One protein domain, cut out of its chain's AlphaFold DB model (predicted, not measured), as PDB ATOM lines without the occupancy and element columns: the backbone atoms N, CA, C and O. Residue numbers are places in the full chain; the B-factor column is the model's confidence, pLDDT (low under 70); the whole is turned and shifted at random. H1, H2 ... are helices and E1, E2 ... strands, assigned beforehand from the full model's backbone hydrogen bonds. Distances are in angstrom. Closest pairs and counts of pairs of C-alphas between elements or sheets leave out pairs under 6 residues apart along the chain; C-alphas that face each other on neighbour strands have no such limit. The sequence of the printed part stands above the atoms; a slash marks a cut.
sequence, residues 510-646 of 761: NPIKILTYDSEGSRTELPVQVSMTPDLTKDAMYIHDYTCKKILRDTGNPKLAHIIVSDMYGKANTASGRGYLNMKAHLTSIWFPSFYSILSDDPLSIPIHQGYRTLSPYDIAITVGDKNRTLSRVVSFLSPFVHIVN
ATOM      1  N   ASN A 510     183.211 207.753 152.712       90.19
ATOM      2  CA  ASN A 510     182.913 207.938 154.123       90.19
ATOM      3  C   ASN A 510     183.990 207.238 154.970       90.19
ATOM      4  O   ASN A 510     184.416 206.137 154.612       90.19
ATOM      5  N   PRO A 511     184.464 207.838 156.078       93.12
ATOM      6  CA  PRO A 511     185.381 207.149 156.975       93.12
ATOM      7  C   PRO A 511     184.704 205.971 157.687       93.12
ATOM      8  O   PRO A 511     183.624 206.106 158.268       93.12
ATOM      9  N   ILE A 512     185.399 204.838 157.682       92.69
ATOM     10  CA  ILE A 512     185.081 203.613 158.410       92.69
ATOM     11  C   ILE A 512     186.165 203.406 159.449       92.69
ATOM     12  O   ILE A 512     187.343 203.264 159.119       92.69
ATOM     13  N   LYS A 513     185.748 203.396 160.711       95.56
ATOM     14  CA  LYS A 513     186.625 203.251 161.863       95.56
ATOM     15  C   LYS A 513     186.346 201.928 162.551       95.56
ATOM     16  O   LYS A 513     185.230 201.721 163.014       95.56
ATOM     17  N   ILE A 514     187.354 201.073 162.655       95.56
ATOM     18  CA  ILE A 514     187.314 199.891 163.517       95.56
ATOM     19  C   ILE A 514     188.230 200.155 164.699       95.56
ATOM     20  O   ILE A 514     189.405 200.481 164.521       95.56
ATOM     21  N   LEU A 515     187.682 200.051 165.901       96.31
ATOM     22  CA  LEU A 515     188.390 200.271 167.153       96.31
ATOM     23  C   LEU A 515     188.393 198.962 167.932       96.31
ATOM     24  O   LEU A 515     187.329 198.400 168.169       96.31
ATOM     25  N   THR A 516     189.567 198.487 168.329       96.31
ATOM     26  CA  THR A 516     189.680 197.315 169.202       96.31
ATOM     27  C   THR A 516     190.041 197.764 170.611       96.31
ATOM     28  O   THR A 516     190.994 198.535 170.758       96.31
ATOM     29  N   TYR A 517     189.326 197.277 171.616       95.81
ATOM     30  CA  TYR A 517     189.566 197.597 173.019       95.81
ATOM     31  C   TYR A 517     189.731 196.335 173.866       95.81
ATOM     32  O   TYR A 517     189.181 195.288 173.519       95.81
ATOM     33  N   ASP A 518     190.495 196.469 174.946       93.62
ATOM     34  CA  ASP A 518     190.581 195.501 176.039       93.62
ATOM     35  C   ASP A 518     189.548 195.801 177.145       93.62
ATOM     36  O   ASP A 518     188.766 196.760 177.051       93.62
ATOM     37  N   SER A 519     189.534 194.966 178.186       90.94
ATOM     38  CA  SER A 519     188.649 195.097 179.353       90.94
ATOM     39  C   SER A 519     188.820 196.399 180.138       90.94
ATOM     40  O   SER A 519     187.845 196.915 180.688       90.94
ATOM     41  N   GLU A 520     190.016 196.989 180.112       90.69
ATOM     42  CA  GLU A 520     190.342 198.271 180.751       90.69
ATOM     43  C   GLU A 520     189.931 199.481 179.887       90.69
ATOM     44  O   GLU A 520     190.101 200.640 180.277       90.69
ATOM     45  N   GLY A 521     189.397 199.238 178.685       88.50
ATOM     46  CA  GLY A 521     189.039 200.282 177.725       88.50
ATOM     47  C   GLY A 521     190.244 200.916 177.024       88.50
ATOM     48  O   GLY A 521     190.100 201.955 176.370       88.50
ATOM     49  N   SER A 522     191.421 200.297 177.115       92.81
ATOM     50  CA  SER A 522     192.611 200.660 176.349       92.81
ATOM     51  C   SER A 522     192.582 200.007 174.967       92.81
ATOM     52  O   SER A 522     191.930 198.991 174.737       92.81
ATOM     53  N   ARG A 523     193.234 200.635 173.980       93.12
ATOM     54  CA  ARG A 523     193.282 200.078 172.620       93.12
ATOM     55  C   ARG A 523     194.220 198.879 172.583       93.12
ATOM     56  O   ARG A 523     195.360 198.991 173.022       93.12
ATOM     57  N   THR A 524     193.768 197.779 171.986       94.44
ATOM     58  CA  THR A 524     194.629 196.603 171.783       94.44
ATOM     59  C   THR A 524     195.623 196.828 170.638       94.44
ATOM     60  O   THR A 524     195.468 197.763 169.860       94.44
ATOM     61  N   GLU A 525     196.608 195.943 170.482       94.88
ATOM     62  CA  GLU A 525     197.537 195.919 169.333       94.88
ATOM     63  C   GLU A 525     197.205 194.801 168.324       94.88
ATOM     64  O   GLU A 525     198.026 194.429 167.478       94.88
ATOM     65  N   LEU A 526     195.996 194.232 168.403       95.69
ATOM     66  CA  LEU A 526     195.585 193.132 167.535       95.69
ATOM     67  C   LEU A 526     195.552 193.577 166.062       95.69
ATOM     68  O   LEU A 526     195.094 194.688 165.765       95.69
ATOM     69  N   PRO A 527     196.017 192.736 165.115       97.00
ATOM     70  CA  PRO A 527     195.908 193.038 163.694       97.00
ATOM     71  C   PRO A 527     194.436 193.078 163.286       97.00
ATOM     72  O   PRO A 527     193.675 192.175 163.624       97.00
ATOM     73  N   VAL A 528     194.054 194.119 162.547       97.06
ATOM     74  CA  VAL A 528     192.694 194.338 162.043       97.06
ATOM     75  C   VAL A 528     192.728 194.346 160.522       97.06
ATOM     76  O   VAL A 528     193.558 195.033 159.929       97.06
ATOM     77  N   GLN A 529     191.813 193.628 159.882       97.31
ATOM     78  CA  GLN A 529     191.579 193.691 158.442       97.31
ATOM     79  C   GLN A 529     190.091 193.882 158.176       97.31
ATOM     80  O   GLN A 529     189.260 193.279 158.849       97.31
ATOM     81  N   VAL A 530     189.763 194.726 157.203       97.19
ATOM     82  CA  VAL A 530     188.389 194.970 156.758       97.19
ATOM     83  C   VAL A 530     188.319 194.792 155.254       97.19
ATOM     84  O   VAL A 530     189.184 195.292 154.534       97.19
ATOM     85  N   SER A 531     187.268 194.125 154.795       97.00
ATOM     86  CA  SER A 531     186.860 194.067 153.398       97.00
ATOM     87  C   SER A 531     185.360 194.307 153.299       97.00
ATOM     88  O   SER A 531     184.593 193.737 154.073       97.00
ATOM     89  N   MET A 532     184.940 195.152 152.361       96.50
ATOM     90  CA  MET A 532     183.528 195.398 152.085       96.50
ATOM     91  C   MET A 532     183.186 195.010 150.654       96.50
ATOM     92  O   MET A 532     183.786 195.520 149.703       96.50
ATOM     93  N   THR A 533     182.159 194.182 150.505       96.69
ATOM     94  CA  THR A 533     181.582 193.807 149.210       96.69
ATOM     95  C   THR A 533     180.076 194.065 149.213       96.69
ATOM     96  O   THR A 533     179.474 194.045 150.286       96.69
ATOM     97  N   PRO A 534     179.439 194.344 148.061       96.75
ATOM     98  CA  PRO A 534     177.981 194.435 147.985       96.75
ATOM     99  C   PRO A 534     177.309 193.182 148.562       96.75
ATOM    100  O   PRO A 534     177.758 192.068 148.296       96.75
ATOM    101  N   ASP A 535     176.248 193.372 149.348       96.12
ATOM    102  CA  ASP A 535     175.465 192.280 149.945       96.12
ATOM    103  C   ASP A 535     174.614 191.582 148.870       96.12
ATOM    104  O   ASP A 535     173.510 192.022 148.525       96.12
ATOM    105  N   LEU A 536     175.146 190.487 148.327       92.00
ATOM    106  CA  LEU A 536     174.505 189.733 147.247       92.00
ATOM    107  C   LEU A 536     173.201 189.061 147.696       92.00
ATOM    108  O   LEU A 536     172.352 188.783 146.854       92.00
ATOM    109  N   THR A 537     172.999 188.832 149.000       92.06
ATOM    110  CA  THR A 537     171.756 188.226 149.514       92.06
ATOM    111  C   THR A 537     170.544 189.143 149.354       92.06
ATOM    112  O   THR A 537     169.405 188.681 149.402       92.06
ATOM    113  N   LYS A 538     170.789 190.441 149.134       90.38
ATOM    114  CA  LYS A 538     169.770 191.453 148.840       90.38
ATOM    115  C   LYS A 538     169.688 191.808 147.359       90.38
ATOM    116  O   LYS A 538     169.020 192.780 147.035       90.38
ATOM    117  N   ASP A 539     170.369 191.088 146.471       91.06
ATOM    118  CA  ASP A 539     170.523 191.461 145.057       91.06
ATOM    119  C   ASP A 539     171.236 192.817 144.860       91.06
ATOM    120  O   ASP A 539     170.999 193.537 143.884       91.06
ATOM    121  N   ALA A 540     172.109 193.206 145.797       94.69
ATOM    122  CA  ALA A 540     172.967 194.371 145.615       94.69
ATOM    123  C   ALA A 540     174.064 194.078 144.586       94.69
ATOM    124  O   ALA A 540     174.529 192.947 144.453       94.69
ATOM    125  N   MET A 541     174.514 195.104 143.869       94.88
ATOM    126  CA  MET A 541     175.577 194.971 142.871       94.88
ATOM    127  C   MET A 541     176.630 196.061 143.024       94.88
ATOM    128  O   MET A 541     176.433 197.039 143.751       94.88
ATOM    129  N   TYR A 542     177.754 195.908 142.324       95.06
ATOM    130  CA  TYR A 542     178.732 196.981 142.265       95.06
ATOM    131  C   TYR A 542     178.170 198.180 141.500       95.06
ATOM    132  O   TYR A 542     177.553 198.025 140.443       95.06
ATOM    133  N   ILE A 543     178.447 199.385 141.995       94.62
ATOM    134  CA  ILE A 543     178.091 200.635 141.316       94.62
ATOM    135  C   ILE A 543     178.643 200.681 139.885       94.62
ATOM    136  O   ILE A 543     177.950 201.149 138.991       94.62
ATOM    137  N   HIS A 544     179.843 200.140 139.644       93.88
ATOM    138  CA  HIS A 544     180.441 200.035 138.310       93.88
ATOM    139  C   HIS A 544     179.573 199.217 137.363       93.88
ATOM    140  O   HIS A 544     179.341 199.640 136.235       93.88
ATOM    141  N   ASP A 545     179.058 198.079 137.831       93.94
ATOM    142  CA  ASP A 545     178.252 197.168 137.015       93.94
ATOM    143  C   ASP A 545     176.888 197.795 136.705       93.94
ATOM    144  O   ASP A 545     176.387 197.683 135.584       93.94
ATOM    145  N   TYR A 546     176.305 198.508 137.674       95.06
ATOM    146  CA  TYR A 546     175.093 199.293 137.457       95.06
ATOM    147  C   TYR A 546     175.325 200.436 136.466       95.06
ATOM    148  O   TYR A 546     174.593 200.527 135.482       95.06
ATOM    149  N   THR A 547     176.342 201.277 136.685       95.50
ATOM    150  CA  THR A 547     176.692 202.388 135.788       95.50
ATOM    151  C   THR A 547     176.915 201.861 134.381       95.50
ATOM    152  O   THR A 547     176.317 202.362 133.437       95.50
ATOM    153  N   CYS A 548     177.672 200.779 134.240       94.81
ATOM    154  CA  CYS A 548     177.902 200.127 132.965       94.81
ATOM    155  C   CYS A 548     176.603 199.762 132.228       94.81
ATOM    156  O   CYS A 548     176.361 200.217 131.107       94.81
ATOM    157  N   LYS A 549     175.735 198.978 132.883       95.31
ATOM    158  CA  LYS A 549     174.447 198.537 132.326       95.31
ATOM    159  C   LYS A 549     173.529 199.717 132.023       95.31
ATOM    160  O   LYS A 549     172.846 199.714 131.001       95.31
ATOM    161  N   LYS A 550     173.530 200.732 132.888       95.50
ATOM    162  CA  LYS A 550     172.716 201.940 132.751       95.50
ATOM    163  C   LYS A 550     173.128 202.753 131.528       95.50
ATOM    164  O   LYS A 550     172.277 203.060 130.700       95.50
ATOM    165  N   ILE A 551     174.418 203.042 131.372       95.31
ATOM    166  CA  ILE A 551     174.922 203.790 130.213       95.31
ATOM    167  C   ILE A 551     174.700 203.004 128.922       95.31
ATOM    168  O   ILE A 551     174.268 203.583 127.924       95.31
ATOM    169  N   LEU A 552     174.952 201.691 128.932       94.88
ATOM    170  CA  LEU A 552     174.717 200.844 127.764       94.88
ATOM    171  C   LEU A 552     173.239 200.853 127.359       94.88
ATOM    172  O   LEU A 552     172.937 200.955 126.174       94.88
ATOM    173  N   ARG A 553     172.319 200.809 128.327       95.00
ATOM    174  CA  ARG A 553     170.883 200.923 128.060       95.00
ATOM    175  C   ARG A 553     170.510 202.296 127.493       95.00
ATOM    176  O   ARG A 553     169.749 202.356 126.533       95.00
ATOM    177  N   ASP A 554     171.023 203.375 128.081       94.00
ATOM    178  CA  ASP A 554     170.649 204.745 127.707       94.00
ATOM    179  C   ASP A 554     171.209 205.167 126.346       94.00
ATOM    180  O   ASP A 554     170.588 205.955 125.637       94.00
ATOM    181  N   THR A 555     172.391 204.664 125.985       94.25
ATOM    182  CA  THR A 555     173.122 205.112 124.789       94.25
ATOM    183  C   THR A 555     173.184 204.068 123.680       94.25
ATOM    184  O   THR A 555     173.469 204.415 122.537       94.25
ATOM    185  N   GLY A 556     172.990 202.785 124.002       94.06
ATOM    186  CA  GLY A 556     173.305 201.676 123.103       94.06
ATOM    187  C   GLY A 556     174.798 201.554 122.769       94.06
ATOM    188  O   GLY A 556     175.148 200.794 121.869       94.06
ATOM    189  N   ASN A 557     175.680 202.303 123.449       93.88
ATOM    190  CA  ASN A 557     177.087 202.430 123.088       93.88
ATOM    191  C   ASN A 557     178.020 201.923 124.214       93.88
ATOM    192  O   ASN A 557     178.243 202.636 125.201       93.88
ATOM    193  N   PRO A 558     178.624 200.726 124.070       93.00
ATOM    194  CA  PRO A 558     179.527 200.165 125.079       93.00
ATOM    195  C   PRO A 558     180.809 200.989 125.272       93.00
ATOM    196  O   PRO A 558     181.355 201.017 126.376       93.00
ATOM    197  N   LYS A 559     181.258 201.727 124.247       92.81
ATOM    198  CA  LYS A 559     182.444 202.592 124.330       92.81
ATOM    199  C   LYS A 559     182.219 203.769 125.271       92.81
ATOM    200  O   LYS A 559     183.092 204.070 126.081       92.81
ATOM    201  N   LEU A 560     181.034 204.387 125.238       93.94
ATOM    202  CA  LEU A 560     180.674 205.438 126.198       93.94
ATOM    203  C   LEU A 560     180.604 204.886 127.628       93.94
ATOM    204  O   LEU A 560     181.134 205.509 128.545       93.94
ATOM    205  N   ALA A 561     180.022 203.697 127.813       93.75
ATOM    206  CA  ALA A 561     179.978 203.042 129.120       93.75
ATOM    207  C   ALA A 561     181.389 202.775 129.676       93.75
ATOM    208  O   ALA A 561     181.668 203.103 130.828       93.75
ATOM    209  N   HIS A 562     182.304 202.274 128.842       92.69
ATOM    210  CA  HIS A 562     183.701 202.040 129.217       92.69
ATOM    211  C   HIS A 562     184.436 203.335 129.612       92.69
ATOM    212  O   HIS A 562     185.134 203.366 130.625       92.69
ATOM    213  N   ILE A 563     184.254 204.431 128.863       93.31
ATOM    214  CA  ILE A 563     184.869 205.732 129.193       93.31
ATOM    215  C   ILE A 563     184.428 206.205 130.582       93.31
ATOM    216  O   ILE A 563     185.253 206.673 131.361       93.31
ATOM    217  N   ILE A 564     183.144 206.056 130.904       94.12
ATOM    218  CA  ILE A 564     182.578 206.516 132.176       94.12
ATOM    219  C   ILE A 564     183.058 205.645 133.337       94.12
ATOM    220  O   ILE A 564     183.467 206.173 134.368       94.12
ATOM    221  N   VAL A 565     183.046 204.319 133.172       93.69
ATOM    222  CA  VAL A 565     183.472 203.385 134.226       93.69
ATOM    223  C   VAL A 565     184.980 203.466 134.490       93.69
ATOM    224  O   VAL A 565     185.388 203.363 135.643       93.69
ATOM    225  N   SER A 566     185.802 203.750 133.472       91.75
ATOM    226  CA  SER A 566     187.248 203.985 133.654       91.75
ATOM    227  C   SER A 566     187.579 205.280 134.409       91.75
ATOM    228  O   SER A 566     188.705 205.460 134.857       91.75
ATOM    229  N   ASP A 567     186.611 206.185 134.594       93.62
ATOM    230  CA  ASP A 567     186.757 207.366 135.452       93.62
ATOM    231  C   ASP A 567     186.158 207.169 136.857       93.62
ATOM    232  O   ASP A 567     185.904 208.142 137.576       93.62
ATOM    233  N   MET A 568     185.951 205.918 137.278       93.81
ATOM    234  CA  MET A 568     185.555 205.556 138.640       93.81
ATOM    235  C   MET A 568     186.753 205.063 139.464       93.81
ATOM    236  O   MET A 568     187.709 204.525 138.919       93.81
ATOM    237  N   TYR A 569     186.708 205.227 140.792       93.31
ATOM    238  CA  TYR A 569     187.654 204.547 141.697       93.31
ATOM    239  C   TYR A 569     187.482 203.022 141.628       93.31
ATOM    240  O   TYR A 569     186.466 202.544 141.135       93.31
ATOM    241  N   GLY A 570     188.418 202.241 142.166       91.31
ATOM    242  CA  GLY A 570     188.337 200.776 142.134       91.31
ATOM    243  C   GLY A 570     187.153 200.164 142.908       91.31
ATOM    244  O   GLY A 570     186.541 200.794 143.768       91.31
ATOM    245  N   LYS A 571     186.832 198.890 142.632       92.50
ATOM    246  CA  LYS A 571     185.769 198.138 143.341       92.50
ATOM    247  C   LYS A 571     186.135 197.770 144.786       92.50
ATOM    248  O   LYS A 571     185.248 197.462 145.585       92.50
ATOM    249  N   ALA A 572     187.427 197.756 145.109       91.69
ATOM    250  CA  ALA A 572     187.934 197.273 146.384       91.69
ATOM    251  C   ALA A 572     187.759 198.311 147.502       91.69
ATOM    252  O   ALA A 572     188.274 199.422 147.426       91.69
ATOM    253  N   ASN A 573     187.094 197.901 148.580       95.19
ATOM    254  CA  ASN A 573     187.081 198.596 149.862       95.19
ATOM    255  C   ASN A 573     187.763 197.700 150.892       95.19
ATOM    256  O   ASN A 573     187.101 196.997 151.656       95.19
ATOM    257  N   THR A 574     189.094 197.705 150.890       96.06
ATOM    258  CA  THR A 574     189.904 196.875 151.787       96.06
ATOM    259  C   THR A 574     190.933 197.710 152.524       96.06
ATOM    260  O   THR A 574     191.559 198.586 151.929       96.06
ATOM    261  N   ALA A 575     191.155 197.416 153.799       96.88
ATOM    262  CA  ALA A 575     192.207 198.049 154.581       96.88
ATOM    263  C   ALA A 575     192.702 197.123 155.694       96.88
ATOM    264  O   ALA A 575     191.998 196.212 156.129       96.88
ATOM    265  N   SER A 576     193.907 197.397 156.190       96.56
ATOM    266  CA  SER A 576     194.496 196.706 157.336       96.56
ATOM    267  C   SER A 576     195.118 197.694 158.318       96.56
ATOM    268  O   SER A 576     195.623 198.739 157.910       96.56
ATOM    269  N   GLY A 577     195.121 197.351 159.602       96.12
ATOM    270  CA  GLY A 577     195.685 198.155 160.684       96.12
ATOM    271  C   GLY A 577     196.033 197.308 161.907       96.12
ATOM    272  O   GLY A 577     196.007 196.077 161.854       96.12
ATOM    273  N   ARG A 578     196.364 197.969 163.018       95.69
ATOM    274  CA  ARG A 578     196.603 197.344 164.328       95.69
ATOM    275  C   ARG A 578     195.950 198.186 165.401       95.69
ATOM    276  O   ARG A 578     196.195 199.391 165.436       95.69
ATOM    277  N   GLY A 579     195.073 197.589 166.202       92.56
ATOM    278  CA  GLY A 579     194.361 198.279 167.282       92.56
ATOM    279  C   GLY A 579     193.267 199.261 166.852       92.56
ATOM    280  O   GLY A 579     192.212 199.400 167.473       92.56
ATOM    281  N   TYR A 580     193.533 199.964 165.758       95.12
ATOM    282  CA  TYR A 580     192.709 200.973 165.136       95.12
ATOM    283  C   TYR A 580     192.895 200.903 163.624       95.12
ATOM    284  O   TYR A 580     194.014 200.866 163.107       95.12
ATOM    285  N   LEU A 581     191.779 200.934 162.909       96.06
ATOM    286  CA  LEU A 581     191.736 201.059 161.462       96.06
ATOM    287  C   LEU A 581     190.824 202.231 161.117       96.06
ATOM    288  O   LEU A 581     189.715 202.317 161.631       96.06
ATOM    289  N   ASN A 582     191.287 203.125 160.247       95.56
ATOM    290  CA  ASN A 582     190.496 204.228 159.706       95.56
ATOM    291  C   ASN A 582     190.657 204.248 158.194       95.56
ATOM    292  O   ASN A 582     191.637 204.789 157.683       95.56
ATOM    293  N   MET A 583     189.716 203.627 157.494       94.25
ATOM    294  CA  MET A 583     189.727 203.569 156.039       94.25
ATOM    295  C   MET A 583     188.725 204.555 155.451       94.25
ATOM    296  O   MET A 583     187.653 204.789 156.006       94.25
ATOM    297  N   LYS A 584     189.066 205.119 154.296       94.12
ATOM    298  CA  LYS A 584     188.139 205.883 153.465       94.12
ATOM    299  C   LYS A 584     187.403 204.882 152.579       94.12
ATOM    300  O   LYS A 584     187.954 204.436 151.584       94.12
ATOM    301  N   ALA A 585     186.195 204.487 152.970       94.12
ATOM    302  CA  ALA A 585     185.401 203.582 152.150       94.12
ATOM    303  C   ALA A 585     184.699 204.362 151.047       94.12
ATOM    304  O   ALA A 585     184.092 205.403 151.307       94.12
ATOM    305  N   HIS A 586     184.772 203.848 149.830       95.81
ATOM    306  CA  HIS A 586     184.093 204.380 148.661       95.81
ATOM    307  C   HIS A 586     182.692 203.773 148.517       95.81
ATOM    308  O   HIS A 586     182.440 202.659 148.974       95.81
ATOM    309  N   LEU A 587     181.765 204.487 147.881       95.56
ATOM    310  CA  LEU A 587     180.429 203.971 147.581       95.56
ATOM    311  C   LEU A 587     180.510 202.978 146.416       95.56
ATOM    312  O   LEU A 587     180.363 203.349 145.260       95.56
ATOM    313  N   THR A 588     180.763 201.706 146.712       95.44
ATOM    314  CA  THR A 588     180.887 200.649 145.698       95.44
ATOM    315  C   THR A 588     179.656 199.754 145.580       95.44
ATOM    316  O   THR A 588     179.580 199.007 144.613       95.44
ATOM    317  N   SER A 589     178.683 199.840 146.494       96.00
ATOM    318  CA  SER A 589     177.446 199.039 146.489       96.00
ATOM    319  C   SER A 589     176.207 199.870 146.157       96.00
ATOM    320  O   SER A 589     176.027 200.974 146.682       96.00
ATOM    321  N   ILE A 590     175.335 199.301 145.326       94.62
ATOM    322  CA  ILE A 590     174.042 199.863 144.947       94.62
ATOM    323  C   ILE A 590     172.953 198.790 145.043       94.62
ATOM    324  O   ILE A 590     173.164 197.637 144.655       94.62
ATOM    325  N   TRP A 591     171.781 199.163 145.552       94.50
ATOM    326  CA  TRP A 591     170.655 198.252 145.722       94.50
ATOM    327  C   TRP A 591     169.318 198.951 145.475       94.50
ATOM    328  O   TRP A 591     169.050 200.029 146.010       94.50
ATOM    329  N   PHE A 592     168.457 198.285 144.704       92.94
ATOM    330  CA  PHE A 592     167.112 198.737 144.358       92.94
ATOM    331  C   PHE A 592     166.065 197.814 145.000       92.94
ATOM    332  O   PHE A 592     165.629 196.850 144.374       92.94
ATOM    333  N   PRO A 593     165.660 198.083 146.254       89.62
ATOM    334  CA  PRO A 593     164.591 197.341 146.909       89.62
ATOM    335  C   PRO A 593     163.287 197.365 146.104       89.62
ATOM    336  O   PRO A 593     163.029 198.303 145.350       89.62
ATOM    337  N   SER A 594     162.410 196.390 146.350       87.88
ATOM    338  CA  SER A 594     161.154 196.209 145.607       87.88
ATOM    339  C   SER A 594     160.261 197.452 145.551       87.88
ATOM    340  O   SER A 594     159.551 197.626 144.569       87.88
ATOM    341  N   PHE A 595     160.312 198.365 146.528       86.94
ATOM    342  CA  PHE A 595     159.530 199.607 146.474       86.94
ATOM    343  C   PHE A 595     159.968 200.567 145.352       86.94
ATOM    344  O   PHE A 595     159.175 201.417 144.953       86.94
ATOM    345  N   TYR A 596     161.185 200.437 144.805       86.75
ATOM    346  CA  TYR A 596     161.603 201.197 143.618       86.75
ATOM    347  C   TYR A 596     160.797 200.817 142.367       86.75
ATOM    348  O   TYR A 596     160.738 201.623 141.441       86.75
ATOM    349  N   SER A 597     160.096 199.672 142.375       84.19
ATOM    350  CA  SER A 597     159.120 199.318 141.328       84.19
ATOM    351  C   SER A 597     157.995 200.347 141.180       84.19
ATOM    352  O   SER A 597     157.452 200.502 140.094       84.19
ATOM    353  N   ILE A 598     157.688 201.123 142.230       86.25
ATOM    354  CA  ILE A 598     156.711 202.224 142.162       86.25
ATOM    355  C   ILE A 598     157.218 203.352 141.248       86.25
ATOM    356  O   ILE A 598     156.419 204.066 140.646       86.25
ATOM    357  N   LEU A 599     158.541 203.533 141.154       84.94
ATOM    358  CA  LEU A 599     159.165 204.543 140.297       84.94
ATOM    359  C   LEU A 599     159.412 204.022 138.875       84.94
ATOM    360  O   LEU A 599     159.310 204.796 137.925       84.94
ATOM    361  N   SER A 600     159.777 202.745 138.726       87.62
ATOM    362  CA  SER A 600     160.024 202.099 137.431       87.62
ATOM    363  C   SER A 600     160.053 200.573 137.552       87.62
ATOM    364  O   SER A 600     160.701 200.048 138.454       87.62
ATOM    365  N   ASP A 601     159.473 199.875 136.572       86.00
ATOM    366  CA  ASP A 601     159.512 198.406 136.460       86.00
ATOM    367  C   ASP A 601     160.936 197.843 136.266       86.00
ATOM    368  O   ASP A 601     161.216 196.706 136.637       86.00
ATOM    369  N   ASP A 602     161.850 198.640 135.703       90.19
ATOM    370  CA  ASP A 602     163.270 198.297 135.537       90.19
ATOM    371  C   ASP A 602     164.148 199.346 136.250       90.19
ATOM    372  O   ASP A 602     164.061 200.535 135.905       90.19
ATOM    373  N   PRO A 603     165.015 198.956 137.209       90.31
ATOM    374  CA  PRO A 603     165.965 199.857 137.862       90.31
ATOM    375  C   PRO A 603     166.834 200.668 136.897       90.31
ATOM    376  O   PRO A 603     167.181 201.808 137.193       90.31
ATOM    377  N   LEU A 604     167.143 200.131 135.714       93.88
ATOM    378  CA  LEU A 604     167.928 200.841 134.708       93.88
ATOM    379  C   LEU A 604     167.152 201.996 134.048       93.88
ATOM    380  O   LEU A 604     167.750 202.762 133.297       93.88
ATOM    381  N   SER A 605     165.846 202.176 134.298       93.25
ATOM    382  CA  SER A 605     165.100 203.338 133.773       93.25
ATOM    383  C   SER A 605     165.261 204.552 134.680       93.25
ATOM    384  O   SER A 605     164.994 205.676 134.258       93.25
ATOM    385  N   ILE A 606     165.688 204.336 135.925       92.31
ATOM    386  CA  ILE A 606     165.881 205.396 136.907       92.31
ATOM    387  C   ILE A 606     167.044 206.279 136.431       92.31
ATOM    388  O   ILE A 606     168.097 205.748 136.073       92.31
ATOM    389  N   PRO A 607     166.906 207.619 136.411       93.19
ATOM    390  CA  PRO A 607     168.005 208.510 136.053       93.19
ATOM    391  C   PRO A 607     169.260 208.216 136.882       93.19
ATOM    392  O   PRO A 607     169.174 208.018 138.094       93.19
ATOM    393  N   ILE A 608     170.439 208.221 136.254       93.69
ATOM    394  CA  ILE A 608     171.680 207.764 136.906       93.69
ATOM    395  C   ILE A 608     171.987 208.512 138.215       93.69
ATOM    396  O   ILE A 608     172.380 207.897 139.203       93.69
ATOM    397  N   HIS A 609     171.700 209.817 138.269       92.38
ATOM    398  CA  HIS A 609     171.875 210.635 139.472       92.38
ATOM    399  C   HIS A 609     170.954 210.212 140.633       92.38
ATOM    400  O   HIS A 609     171.296 210.427 141.793       92.38
ATOM    401  N   GLN A 610     169.787 209.619 140.353       91.69
ATOM    402  CA  GLN A 610     168.915 209.033 141.376       91.69
ATOM    403  C   GLN A 610     169.384 207.630 141.751       91.69
ATOM    404  O   GLN A 610     169.371 207.295 142.931       91.69
ATOM    405  N   GLY A 611     169.868 206.851 140.777       92.44
ATOM    406  CA  GLY A 611     170.503 205.556 141.030       92.44
ATOM    407  C   GLY A 611     171.625 205.667 142.065       92.44
ATOM    408  O   GLY A 611     171.622 204.946 143.059       92.44
ATOM    409  N   TYR A 612     172.509 206.658 141.924       93.56
ATOM    410  CA  TYR A 612     173.581 206.925 142.894       93.56
ATOM    411  C   TYR A 612     173.112 207.269 144.317       93.56
ATOM    412  O   TYR A 612     173.919 207.228 145.237       93.56
ATOM    413  N   ARG A 613     171.834 207.613 144.519       90.75
ATOM    414  CA  ARG A 613     171.256 207.951 145.832       90.75
ATOM    415  C   ARG A 613     170.564 206.765 146.507       90.75
ATOM    416  O   ARG A 613     169.971 206.933 147.570       90.75
ATOM    417  N   THR A 614     170.572 205.600 145.869       91.38
ATOM    418  CA  THR A 614     169.942 204.396 146.414       91.38
ATOM    419  C   THR A 614     170.733 203.842 147.604       91.38
ATOM    420  O   THR A 614     171.771 204.372 148.001       91.38
ATOM    421  N   LEU A 615     170.195 202.803 148.241       90.56
ATOM    422  CA  LEU A 615     170.796 202.219 149.434       90.56
ATOM    423  C   LEU A 615     172.048 201.410 149.071       90.56
ATOM    424  O   LEU A 615     172.087 200.746 148.039       90.56
ATOM    425  N   SER A 616     173.035 201.409 149.968       92.94
ATOM    426  CA  SER A 616     174.301 200.686 149.789       92.94
ATOM    427  C   SER A 616     174.473 199.610 150.869       92.94
ATOM    428  O   SER A 616     175.119 199.862 151.894       92.94
ATOM    429  N   PRO A 617     173.856 198.426 150.714       95.75
ATOM    430  CA  PRO A 617     174.080 197.295 151.604       95.75
ATOM    431  C   PRO A 617     175.432 196.628 151.310       95.75
ATOM    432  O   PRO A 617     175.791 196.404 150.153       95.75
ATOM    433  N   TYR A 618     176.177 196.305 152.361       96.69
ATOM    434  CA  TYR A 618     177.468 195.629 152.281       96.69
ATOM    435  C   TYR A 618     177.505 194.415 153.192       96.69
ATOM    436  O   TYR A 618     176.991 194.470 154.311       96.69
ATOM    437  N   ASP A 619     178.226 193.399 152.736       96.62
ATOM    438  CA  ASP A 619     178.861 192.402 153.581       96.62
ATOM    439  C   ASP A 619     180.237 192.936 153.990       96.62
ATOM    440  O   ASP A 619     181.130 193.138 153.163       96.62
ATOM    441  N   ILE A 620     180.383 193.235 155.278       96.31
ATOM    442  CA  ILE A 620     181.599 193.791 155.870       96.31
ATOM    443  C   ILE A 620     182.308 192.661 156.612       96.31
ATOM    444  O   ILE A 620     181.925 192.317 157.731       96.31
ATOM    445  N   ALA A 621     183.326 192.074 155.988       96.94
ATOM    446  CA  ALA A 621     184.194 191.081 156.608       96.94
ATOM    447  C   ALA A 621     185.271 191.792 157.436       96.94
ATOM    448  O   ALA A 621     186.070 192.564 156.900       96.94
ATOM    449  N   ILE A 622     185.278 191.547 158.743       97.19
ATOM    450  CA  ILE A 622     186.208 192.137 159.702       97.19
ATOM    451  C   ILE A 622     186.961 190.999 160.392       97.19
ATOM    452  O   ILE A 622     186.356 190.153 161.052       97.19
ATOM    453  N   THR A 623     188.286 191.019 160.291       97.25
ATOM    454  CA  THR A 623     189.182 190.090 160.986       97.25
ATOM    455  C   THR A 623     189.957 190.849 162.054       97.25
ATOM    456  O   THR A 623     190.588 191.855 161.737       97.25
ATOM    457  N   VAL A 624     189.924 190.380 163.302       96.06
ATOM    458  CA  VAL A 624     190.693 190.924 164.431       96.06
ATOM    459  C   VAL A 624     191.418 189.789 165.144       96.06
ATOM    460  O   VAL A 624     190.781 188.911 165.729       96.06
ATOM    461  N   GLY A 625     192.752 189.790 165.089       93.94
ATOM    462  CA  GLY A 625     193.545 188.641 165.532       93.94
ATOM    463  C   GLY A 625     193.126 187.373 164.779       93.94
ATOM    464  O   GLY A 625     193.105 187.367 163.550       93.94
ATOM    465  N   ASP A 626     192.729 186.337 165.520       93.62
ATOM    466  CA  ASP A 626     192.273 185.052 164.965       93.62
ATOM    467  C   ASP A 626     190.745 184.970 164.775       93.62
ATOM    468  O   ASP A 626     190.208 183.933 164.379       93.62
ATOM    469  N   LYS A 627     190.010 186.043 165.090       95.31
ATOM    470  CA  LYS A 627     188.549 186.097 164.964       95.31
ATOM    471  C   LYS A 627     188.164 186.783 163.662       95.31
ATOM    472  O   LYS A 627     188.668 187.854 163.348       95.31
ATOM    473  N   ASN A 628     187.221 186.197 162.935       95.25
ATOM    474  CA  ASN A 628     186.638 186.778 161.731       95.25
ATOM    475  C   ASN A 628     185.116 186.829 161.882       95.25
ATOM    476  O   ASN A 628     184.505 185.851 162.320       95.25
ATOM    477  N   ARG A 629     184.509 187.955 161.509       94.75
ATOM    478  CA  ARG A 629     183.057 188.121 161.462       94.75
ATOM    479  C   ARG A 629     182.660 188.882 160.207       94.75
ATOM    480  O   ARG A 629     183.301 189.858 159.837       94.75
ATOM    481  N   THR A 630     181.572 188.452 159.573       94.88
ATOM    482  CA  THR A 630     180.949 189.185 158.463       94.88
ATOM    483  C   THR A 630     179.653 189.820 158.945       94.88
ATOM    484  O   THR A 630     178.834 189.152 159.575       94.88
ATOM    485  N   LEU A 631     179.482 191.114 158.682       93.19
ATOM    486  CA  LEU A 631     178.303 191.888 159.063       93.19
ATOM    487  C   LEU A 631     177.569 192.349 157.805       93.19
ATOM    488  O   LEU A 631     178.144 193.094 157.016       93.19
ATOM    489  N   SER A 632     176.295 191.983 157.653       92.25
ATOM    490  CA  SER A 632     175.428 192.584 156.632       92.25
ATOM    491  C   SER A 632     174.842 193.892 157.171       92.25
ATOM    492  O   SER A 632     174.072 193.901 158.139       92.25
ATOM    493  N   ARG A 633     175.218 195.028 156.576       90.94
ATOM    494  CA  ARG A 633     174.784 196.367 157.012       90.94
ATOM    495  C   ARG A 633     174.463 197.259 155.819       90.94
ATOM    496  O   ARG A 633     175.173 197.265 154.821       90.94
ATOM    497  N   VAL A 634     173.417 198.076 155.944       91.06
ATOM    498  CA  VAL A 634     173.177 199.194 155.021       91.06
ATOM    499  C   VAL A 634     174.008 200.376 155.502       91.06
ATOM    500  O   VAL A 634     173.727 200.941 156.558       91.06
ATOM    501  N   VAL A 635     175.059 200.726 154.762       87.69
ATOM    502  CA  VAL A 635     175.984 201.790 155.166       87.69
ATOM    503  C   VAL A 635     175.432 203.137 154.719       87.69
ATOM    504  O   VAL A 635     175.276 203.402 153.529       87.69
ATOM    505  N   SER A 636     175.164 204.015 155.687       85.19
ATOM    506  CA  SER A 636     174.875 205.421 155.410       85.19
ATOM    507  C   SER A 636     176.176 206.152 155.105       85.19
ATOM    508  O   SER A 636     177.026 206.307 155.979       85.19
ATOM    509  N   PHE A 637     176.325 206.661 153.882       89.06
ATOM    510  CA  PHE A 637     177.463 207.514 153.525       89.06
ATOM    511  C   PHE A 637     177.339 208.939 154.081       89.06
ATOM    512  O   PHE A 637     178.253 209.742 153.920       89.06
ATOM    513  N   LEU A 638     176.244 209.271 154.775       86.25
ATOM    514  CA  LEU A 638     176.052 210.583 155.395       86.25
ATOM    515  C   LEU A 638     176.809 210.743 156.719       86.25
ATOM    516  O   LEU A 638     177.225 211.864 157.035       86.25
ATOM    517  N   SER A 639     177.040 209.645 157.441       85.75
ATOM    518  CA  SER A 639     177.641 209.605 158.780       85.75
ATOM    519  C   SER A 639     178.771 208.571 158.853       85.75
ATOM    520  O   SER A 639     178.567 207.473 158.343       85.75
ATOM    521  N   PRO A 640     179.907 208.851 159.521       89.19
ATOM    522  CA  PRO A 640     180.987 207.878 159.705       89.19
ATOM    523  C   PRO A 640     180.482 206.541 160.250       89.19
ATOM    524  O   PRO A 640     179.673 206.524 161.177       89.19
ATOM    525  N   PHE A 641     180.987 205.433 159.713       91.19
ATOM    526  CA  PHE A 641     180.731 204.113 160.285       91.19
ATOM    527  C   PHE A 641     181.803 203.823 161.334       91.19
ATOM    528  O   PHE A 641     182.997 203.880 161.038       91.19
ATOM    529  N   VAL A 642     181.385 203.545 162.564       93.12
ATOM    530  CA  VAL A 642     182.286 203.214 163.669       93.12
ATOM    531  C   VAL A 642     181.877 201.859 164.215       93.12
ATOM    532  O   VAL A 642     180.734 201.688 164.624       93.12
ATOM    533  N   HIS A 643     182.814 200.914 164.222       94.44
ATOM    534  CA  HIS A 643     182.625 199.579 164.770       94.44
ATOM    535  C   HIS A 643     183.615 199.335 165.895       94.44
ATOM    536  O   HIS A 643     184.805 199.626 165.761       94.44
ATOM    537  N   ILE A 644     183.122 198.778 166.991       94.88
ATOM    538  CA  ILE A 644     183.928 198.468 168.165       94.88
ATOM    539  C   ILE A 644     184.069 196.953 168.275       94.88
ATOM    540  O   ILE A 644     183.104 196.204 168.105       94.88
ATOM    541  N   VAL A 645     185.293 196.512 168.544       95.50
ATOM    542  CA  VAL A 645     185.661 195.115 168.743       95.50
ATOM    543  C   VAL A 645     186.264 194.971 170.126       95.50
ATOM    544  O   VAL A 645     187.203 195.682 170.473       95.50
ATOM    545  N   ASN A 646     185.743 194.037 170.905       94.81
ATOM    546  CA  ASN A 646     186.277 193.715 172.216       94.81
ATOM    547  C   ASN A 646     186.160 192.204 172.411       94.81
ATOM    548  O   ASN A 646     185.076 191.645 172.235       94.81
TER     549      ASN A 646
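AT A GLANCE: This is residues 510 to 646 of the 761 residues of an uncharacterized protein of Candidatus Nitrosotenuis uzonensis (UniProt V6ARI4). A two-sheet sandwich, E3 E2 E5 E6 face to face with E4 E1 E7, makes one part of an elongated domain, and beyond one end of it lies a loose group of helices: the hairpin H1 and H2, with short H3 and H4 further along the chain between E4 and E5. The printed part has 137 residues, with seven named strands and four named helices in the order E1 E2 H1 H2 E3 E4 H3 H4 E5 E6 E7. The four-stranded sheet is antiparallel, the three-stranded one mixed, and the class is mixed, helices and strands. The whole is only just loose, close to compact, with a radius of gyration of the C-alphas of 17.5 A and spans of 58 by 31 by 24 A.

HOW THE PARTS SIT: E1, residues 510 to 517, is the inner strand of its sheet; it is antiparallel to E4, residues 580 to 586, at 160 degrees, with N 512 and O 583 2.8 A apart, and parallel to E7, residues 641 to 646, at 13 degrees, with N 513 and O 641 2.8 A apart. E2, residues 527 to 534, is antiparallel to E3, residues 573 to 578, at 167 degrees, with N 530 and O 575 2.9 A apart, and to E5, residues 617 to 624, at 164 degrees, with N 531 and O 621 2.9 A apart. E5 and E6, residues 627 to 634, form a hairpin at 160 degrees, with N 620 and O 631 2.8 A apart. These N and O pairs are within hydrogen-bond range. The sheet E3 E2 E5 E6 is twisted; where the two sheets face each other they are 8.9 A centre to centre. H1, residues 543 to 555, and H2, residues 558 to 565, touch as a hairpin, opposite ways at a tilt of 37 degrees, only just steep; the C-alphas of Ile 551 and Ala 561 are closest, 5.2 A. H4, residues 608 to 611, is close to H1 but not clearly touching; H3, residues 594 to 598, touches no helix. In H1 and H2 every O i to N i+4 pair is within range; H3 has 0 of 1, but 2 of 2 O i to N i+3 pairs, and H4 is too short for an i+4 pair.

IN THESE COORDINATES: E1 begins at C-alpha 510 (182.913, 207.938, 154.123) and is 22.5 A long. E2 is 23.9 A, H1 17.8 A, E5 21.9 A and E6 22.5 A. E7 ends at C-alpha 646 (186.277, 193.715, 172.216).

THE WHOLE: The C-alphas of Glu 520 and Gly 556 are the two farthest apart, 60.2 A. The printed part has no cut and no long link. Its mean pLDDT is 93.3, and no printed residue is under 70.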